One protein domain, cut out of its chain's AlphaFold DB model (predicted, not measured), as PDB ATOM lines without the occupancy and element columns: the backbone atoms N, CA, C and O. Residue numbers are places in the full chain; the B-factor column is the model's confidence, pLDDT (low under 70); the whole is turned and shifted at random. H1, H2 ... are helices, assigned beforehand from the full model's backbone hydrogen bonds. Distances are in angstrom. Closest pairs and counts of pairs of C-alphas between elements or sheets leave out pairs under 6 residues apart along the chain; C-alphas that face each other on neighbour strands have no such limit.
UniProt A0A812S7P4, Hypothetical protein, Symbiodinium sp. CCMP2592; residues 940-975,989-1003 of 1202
ATOM      1  N   GLY A 940    -140.487-142.358-145.958       85.69
ATOM      2  CA  GLY A 940    -140.144-142.736-144.588       85.69
ATOM      3  C   GLY A 940    -140.258-141.535-143.642       85.69
ATOM      4  O   GLY A 940    -140.165-140.384-144.066       85.69
ATOM      5  N   GLN A 941    -140.378-141.764-142.329       78.81
ATOM      6  CA  GLN A 941    -140.506-140.667-141.350       78.81
ATOM      7  C   GLN A 941    -139.364-139.628-141.446       78.81
ATOM      8  O   GLN A 941    -139.578-138.444-141.192       78.81
ATOM      9  N   ALA A 942    -138.157-140.051-141.838       80.00
ATOM     10  CA  ALA A 942    -137.033-139.150-142.091       80.00
ATOM     11  C   ALA A 942    -137.242-138.272-143.342       80.00
ATOM     12  O   ALA A 942    -136.940-137.080-143.301       80.00
ATOM     13  N   ASP A 943    -137.796-138.841-144.415       76.25
ATOM     14  CA  ASP A 943    -138.090-138.142-145.668       76.25
ATOM     15  C   ASP A 943    -139.239-137.145-145.484       76.25
ATOM     16  O   ASP A 943    -139.146-136.020-145.961       76.25
ATOM     17  N   ILE A 944    -140.266-137.502-144.703       77.25
ATOM     18  CA  ILE A 944    -141.358-136.594-144.308       77.25
ATOM     19  C   ILE A 944    -140.803-135.396-143.518       77.25
ATOM     20  O   ILE A 944    -141.170-134.252-143.780       77.25
ATOM     21  N   ILE A 945    -139.878-135.625-142.578       81.06
ATOM     22  CA  ILE A 945    -139.239-134.547-141.805       81.06
ATOM     23  C   ILE A 945    -138.384-133.636-142.702       81.06
ATOM     24  O   ILE A 945    -138.382-132.419-142.503       81.06
ATOM     25  N   ASP A 946    -137.670-134.184-143.688       80.75
ATOM     26  CA  ASP A 946    -136.883-133.377-144.628       80.75
ATOM     27  C   ASP A 946    -137.768-132.641-145.651       80.75
ATOM     28  O   ASP A 946    -137.514-131.477-145.957       80.75
ATOM     29  N   LEU A 947    -138.865-133.256-146.105       81.94
ATOM     30  CA  LEU A 947    -139.897-132.624-146.930       81.94
ATOM     31  C   LEU A 947    -140.525-131.430-146.202       81.94
ATOM     32  O   LEU A 947    -140.530-130.328-146.746       81.94
ATOM     33  N   ILE A 948    -140.968-131.607-144.952       83.25
ATOM     34  CA  ILE A 948    -141.521-130.524-144.122       83.25
ATOM     35  C   ILE A 948    -140.498-129.394-143.946       83.25
ATOM     36  O   ILE A 948    -140.853-128.227-144.097       83.25
ATOM     37  N   ARG A 949    -139.218-129.705-143.692       83.25
ATOM     38  CA  ARG A 949    -138.155-128.686-143.600       83.25
ATOM     39  C   ARG A 949    -137.981-127.914-144.907       83.25
ATOM     40  O   ARG A 949    -138.001-126.689-144.885       83.25
ATOM     41  N   ARG A 950    -137.879-128.609-146.044       82.00
ATOM     42  CA  ARG A 950    -137.750-127.982-147.371       82.00
ATOM     43  C   ARG A 950    -138.974-127.140-147.737       82.00
ATOM     44  O   ARG A 950    -138.806-126.076-148.325       82.00
ATOM     45  N   LEU A 951    -140.183-127.583-147.384       80.38
ATOM     46  CA  LEU A 951    -141.421-126.825-147.593       80.38
ATOM     47  C   LEU A 951    -141.474-125.578-146.702       80.38
ATOM     48  O   LEU A 951    -141.766-124.500-147.210       80.38
ATOM     49  N   LEU A 952    -141.111-125.684-145.419       82.38
ATOM     50  CA  LEU A 952    -141.005-124.536-144.510       82.38
ATOM     51  C   LEU A 952    -139.941-123.533-144.975       82.38
ATOM     52  O   LEU A 952    -140.193-122.332-144.965       82.38
ATOM     53  N   ASP A 953    -138.777-123.993-145.434       79.94
ATOM     54  CA  ASP A 953    -137.728-123.111-145.954       79.94
ATOM     55  C   ASP A 953    -138.114-122.483-147.304       79.94
ATOM     56  O   ASP A 953    -137.799-121.316-147.547       79.94
ATOM     57  N   ARG A 954    -138.880-123.185-148.151       80.25
ATOM     58  CA  ARG A 954    -139.473-122.601-149.365       80.25
ATOM     59  C   ARG A 954    -140.555-121.572-149.022       80.25
ATOM     60  O   ARG A 954    -140.555-120.499-149.612       80.25
ATOM     61  N   GLN A 955    -141.407-121.838-148.030       85.44
ATOM     62  CA  GLN A 955    -142.412-120.894-147.526       85.44
ATOM     63  C   GLN A 955    -141.763-119.646-146.904       85.44
ATOM     64  O   GLN A 955    -142.231-118.533-147.134       85.44
ATOM     65  N   ARG A 956    -140.664-119.807-146.154       83.50
ATOM     66  CA  ARG A 956    -139.857-118.701-145.611       83.50
ATOM     67  C   ARG A 956    -139.253-117.845-146.721       83.50
ATOM     68  O   ARG A 956    -139.369-116.629-146.654       83.50
ATOM     69  N   ARG A 957    -138.668-118.466-147.754       78.69
ATOM     70  CA  ARG A 957    -138.144-117.756-148.936       78.69
ATOM     71  C   ARG A 957    -139.244-117.012-149.687       78.69
ATOM     72  O   ARG A 957    -139.069-115.835-149.964       78.69
ATOM     73  N   LEU A 958    -140.390-117.648-149.941       84.19
ATOM     74  CA  LEU A 958    -141.537-116.995-150.584       84.19
ATOM     75  C   LEU A 958    -142.026-115.792-149.767       84.19
ATOM     76  O   LEU A 958    -142.128-114.707-150.319       84.19
ATOM     77  N   ARG A 959    -142.199-115.930-148.445       86.19
ATOM     78  CA  ARG A 959    -142.536-114.812-147.537       86.19
ATOM     79  C   ARG A 959    -141.451-113.733-147.431       86.19
ATOM     80  O   ARG A 959    -141.733-112.643-146.949       86.19
ATOM     81  N   HIS A 960    -140.212-114.025-147.819       86.00
ATOM     82  CA  HIS A 960    -139.124-113.048-147.848       86.00
ATOM     83  C   HIS A 960    -139.090-112.279-149.172       86.00
ATOM     84  O   HIS A 960    -138.926-111.063-149.136       86.00
ATOM     85  N   VAL A 961    -139.306-112.964-150.302       87.31
ATOM     86  CA  VAL A 961    -139.527-112.347-151.622       87.31
ATOM     87  C   VAL A 961    -140.769-111.459-151.585       87.31
ATOM     88  O   VAL A 961    -140.690-110.310-151.982       87.31
ATOM     89  N   ASP A 962    -141.881-111.964-151.045       87.94
ATOM     90  CA  ASP A 962    -143.152-111.249-150.864       87.94
ATOM     91  C   ASP A 962    -142.982-109.950-150.058       87.94
ATOM     92  O   ASP A 962    -143.447-108.896-150.477       87.94
ATOM     93  N   ARG A 963    -142.213-109.991-148.957       90.62
ATOM     94  CA  ARG A 963    -141.835-108.783-148.205       90.62
ATOM     95  C   ARG A 963    -140.984-107.830-149.031       90.62
ATOM     96  O   ARG A 963    -141.402-106.704-149.211       90.62
ATOM     97  N   LEU A 964    -139.860-108.285-149.588       89.19
ATOM     98  CA  LEU A 964    -138.964-107.430-150.377       89.19
ATOM     99  C   LEU A 964    -139.659-106.818-151.609       89.19
ATOM    100  O   LEU A 964    -139.327-105.709-152.013       89.19
ATOM    101  N   LEU A 965    -140.631-107.524-152.190       88.38
ATOM    102  CA  LEU A 965    -141.483-107.024-153.264       88.38
ATOM    103  C   LEU A 965    -142.516-106.014-152.740       88.38
ATOM    104  O   LEU A 965    -142.701-104.979-153.367       88.38
ATOM    105  N   SER A 966    -143.147-106.268-151.587       84.19
ATOM    106  CA  SER A 966    -144.023-105.302-150.908       84.19
ATOM    107  C   SER A 966    -143.264-104.030-150.531       84.19
ATOM    108  O   SER A 966    -143.774-102.945-150.776       84.19
ATOM    109  N   ASP A 967    -142.045-104.148-150.006       88.38
ATOM    110  CA  ASP A 967    -141.166-103.033-149.649       88.38
ATOM    111  C   ASP A 967    -140.795-102.229-150.912       88.38
ATOM    112  O   ASP A 967    -140.906-101.007-150.928       88.38
ATOM    113  N   ALA A 968    -140.446-102.906-152.016       87.19
ATOM    114  CA  ALA A 968    -140.164-102.262-153.301       87.19
ATOM    115  C   ALA A 968    -141.401-101.610-153.954       87.19
ATOM    116  O   ALA A 968    -141.260-100.612-154.661       87.19
ATOM    117  N   ILE A 969    -142.607-102.140-153.723       85.00
ATOM    118  CA  ILE A 969    -143.874-101.548-154.180       85.00
ATOM    119  C   ILE A 969    -144.267-100.352-153.303       85.00
ATOM    120  O   ILE A 969    -144.659 -99.320-153.842       85.00
ATOM    121  N   GLU A 970    -144.147-100.451-151.976       83.75
ATOM    122  CA  GLU A 970    -144.386 -99.337-151.047       83.75
ATOM    123  C   GLU A 970    -143.372 -98.197-151.280       83.75
ATOM    124  O   GLU A 970    -143.750 -97.027-151.227       83.75
ATOM    125  N   GLU A 971    -142.129 -98.512-151.657       86.25
ATOM    126  CA  GLU A 971    -141.151 -97.537-152.148       86.25
ATOM    127  C   GLU A 971    -141.570 -96.935-153.496       86.25
ATOM    128  O   GLU A 971    -141.752 -95.724-153.592       86.25
ATOM    129  N   ALA A 972    -141.819 -97.748-154.529       83.62
ATOM    130  CA  ALA A 972    -142.221 -97.251-155.848       83.62
ATOM    131  C   ALA A 972    -143.472 -96.348-155.795       83.62
ATOM    132  O   ALA A 972    -143.530 -95.338-156.493       83.62
ATOM    133  N   LEU A 973    -144.446 -96.663-154.933       77.88
ATOM    134  CA  LEU A 973    -145.656 -95.862-154.729       77.88
ATOM    135  C   LEU A 973    -145.393 -94.488-154.091       77.88
ATOM    136  O   LEU A 973    -146.166 -93.567-154.355       77.88
ATOM    137  N   GLN A 974    -144.319 -94.306-153.314       74.12
ATOM    138  CA  GLN A 974    -143.923 -92.978-152.819       74.12
ATOM    139  C   GLN A 974    -143.465 -92.060-153.962       74.12
ATOM    140  O   GLN A 974    -143.711 -90.857-153.915       74.12
ATOM    141  N   TRP A 975    -142.871 -92.616-155.022       76.25
ATOM    142  CA  TRP A 975    -142.418 -91.856-156.195       76.25
ATOM    143  C   TRP A 975    -143.534 -91.583-157.224       76.25
ATOM    144  O   TRP A 975    -143.379 -90.720-158.090       76.25
ATOM    145  N   THR A 989    -138.433-102.298-167.948       73.00
ATOM    146  CA  THR A 989    -137.007-102.353-167.583       73.00
ATOM    147  C   THR A 989    -136.810-102.102-166.092       73.00
ATOM    148  O   THR A 989    -136.097-102.866-165.451       73.00
ATOM    149  N   MET A 990    -137.480-101.096-165.518       75.69
ATOM    150  CA  MET A 990    -137.431-100.807-164.080       75.69
ATOM    151  C   MET A 990    -137.919-102.008-163.260       75.69
ATOM    152  O   MET A 990    -137.237-102.416-162.326       75.69
ATOM    153  N   GLU A 991    -139.022-102.633-163.674       88.88
ATOM    154  CA  GLU A 991    -139.524-103.903-163.136       88.88
ATOM    155  C   GLU A 991    -138.453-105.004-163.181       88.88
ATOM    156  O   GLU A 991    -138.156-105.613-162.156       88.88
ATOM    157  N   GLY A 992    -137.800-105.209-164.330       81.44
ATOM    158  CA  GLY A 992    -136.727-106.196-164.477       81.44
ATOM    159  C   GLY A 992    -135.505-105.945-163.579       81.44
ATOM    160  O   GLY A 992    -134.908-106.903-163.084       81.44
ATOM    161  N   HIS A 993    -135.137-104.682-163.325       79.88
ATOM    162  CA  HIS A 993    -134.074-104.339-162.370       79.88
ATOM    163  C   HIS A 993    -134.532-104.541-160.915       79.88
ATOM    164  O   HIS A 993    -133.818-105.183-160.147       79.88
ATOM    165  N   ILE A 994    -135.735-104.083-160.549       82.81
ATOM    166  CA  ILE A 994    -136.320-104.274-159.210       82.81
ATOM    167  C   ILE A 994    -136.436-105.769-158.889       82.81
ATOM    168  O   ILE A 994    -135.956-106.209-157.847       82.81
ATOM    169  N   TRP A 995    -136.987-106.574-159.800       86.94
ATOM    170  CA  TRP A 995    -137.135-108.017-159.614       86.94
ATOM    171  C   TRP A 995    -135.790-108.741-159.501       86.94
ATOM    172  O   TRP A 995    -135.653-109.650-158.678       86.94
ATOM    173  N   ARG A 996    -134.770-108.326-160.268       87.12
ATOM    174  CA  ARG A 996    -133.405-108.863-160.140       87.12
ATOM    175  C   ARG A 996    -132.824-108.561-158.759       87.12
ATOM    176  O   ARG A 996    -132.330-109.481-158.112       87.12
ATOM    177  N   THR A 997    -132.949-107.324-158.279       85.62
ATOM    178  CA  THR A 997    -132.479-106.911-156.947       85.62
ATOM    179  C   THR A 997    -133.236-107.632-155.828       85.62
ATOM    180  O   THR A 997    -132.604-108.190-154.935       85.62
ATOM    181  N   VAL A 998    -134.569-107.716-155.898       87.81
ATOM    182  CA  VAL A 998    -135.407-108.471-154.945       87.81
ATOM    183  C   VAL A 998    -135.018-109.954-154.923       87.81
ATOM    184  O   VAL A 998    -134.841-110.527-153.849       87.81
ATOM    185  N   SER A 999    -134.805-110.567-156.091       85.56
ATOM    186  CA  SER A 999    -134.367-111.966-156.211       85.56
ATOM    187  C   SER A 999    -132.967-112.191-155.633       85.56
ATOM    188  O   SER A 999    -132.735-113.186-154.944       85.56
ATOM    189  N   GLN A1000    -132.036-111.263-155.875       86.44
ATOM    190  CA  GLN A1000    -130.675-111.306-155.343       86.44
ATOM    191  C   GLN A1000    -130.674-111.162-153.814       86.44
ATOM    192  O   GLN A1000    -130.083-111.998-153.131       86.44
ATOM    193  N   GLN A1001    -131.403-110.186-153.266       87.44
ATOM    194  CA  GLN A1001    -131.524-109.987-151.817       87.44
ATOM    195  C   GLN A1001    -132.202-111.183-151.129       87.44
ATOM    196  O   GLN A1001    -131.685-111.717-150.147       87.44
ATOM    197  N   ALA A1002    -133.285-111.714-151.705       87.50
ATOM    198  CA  ALA A1002    -133.935-112.925-151.204       87.50
ATOM    199  C   ALA A1002    -133.037-114.181-151.254       87.50
ATOM    200  O   ALA A1002    -133.310-115.155-150.544       87.50
ATOM    201  N   SER A1003    -131.975-114.179-152.074       84.50
ATOM    202  CA  SER A1003    -131.013-115.286-152.170       84.50
ATOM    203  C   SER A1003    -130.000-115.315-151.018       84.50
ATOM    204  O   SER A1003    -129.644-116.408-150.572       84.50
TER     205      SER A1003
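This is residues 940 to 975 and 989 to 1003 of the 1202 residues of the protein "Hypothetical protein" of Symbiodinium sp. CCMP2592 (UniProt A0A812S7P4). One long helix, H1, makes the length of the domain, and a shorter helix, H2, packs slantwise on the later half of it. Residues 940 to 955, of which 941 to 955 belong to H1, stick out as a free arm. The printed part has 51 residues, with H1 then H2 and no named strand: all helix. It is only just extended, close to loose, with a radius of gyration of the C-alphas of 15.2 A, and a rod of 52 by 18 by 12 A.

H1, residues 941 to 975, touches H2, residues 989 to 1003, with residues 957 to 968 alone. The closest C-alphas are those of Val 961 and Ala 1002, 5.6 A apart. The helices run opposite ways at a steep tilt of 39 degrees. Every O i to N i+4 pair is within hydrogen-bond range in H2, and 30 of 31 in H1.

H1 begins at C-alpha 941 (-140.506, -140.667, -141.350) and measures 51.1 A from first to last C-alpha. H2 measures 21.0 A and ends at C-alpha 1003 (-131.013, -115.286, -152.170).

The C-alphas farthest apart, those of Gly 940 and Trp 975, are 52.2 A apart. Residues 976 to 988 are not printed, and C-alphas 975 and 989 stand 16.4 A apart across this cut. The mean pLDDT of the printed part is 83.3, and no printed residue is under 70.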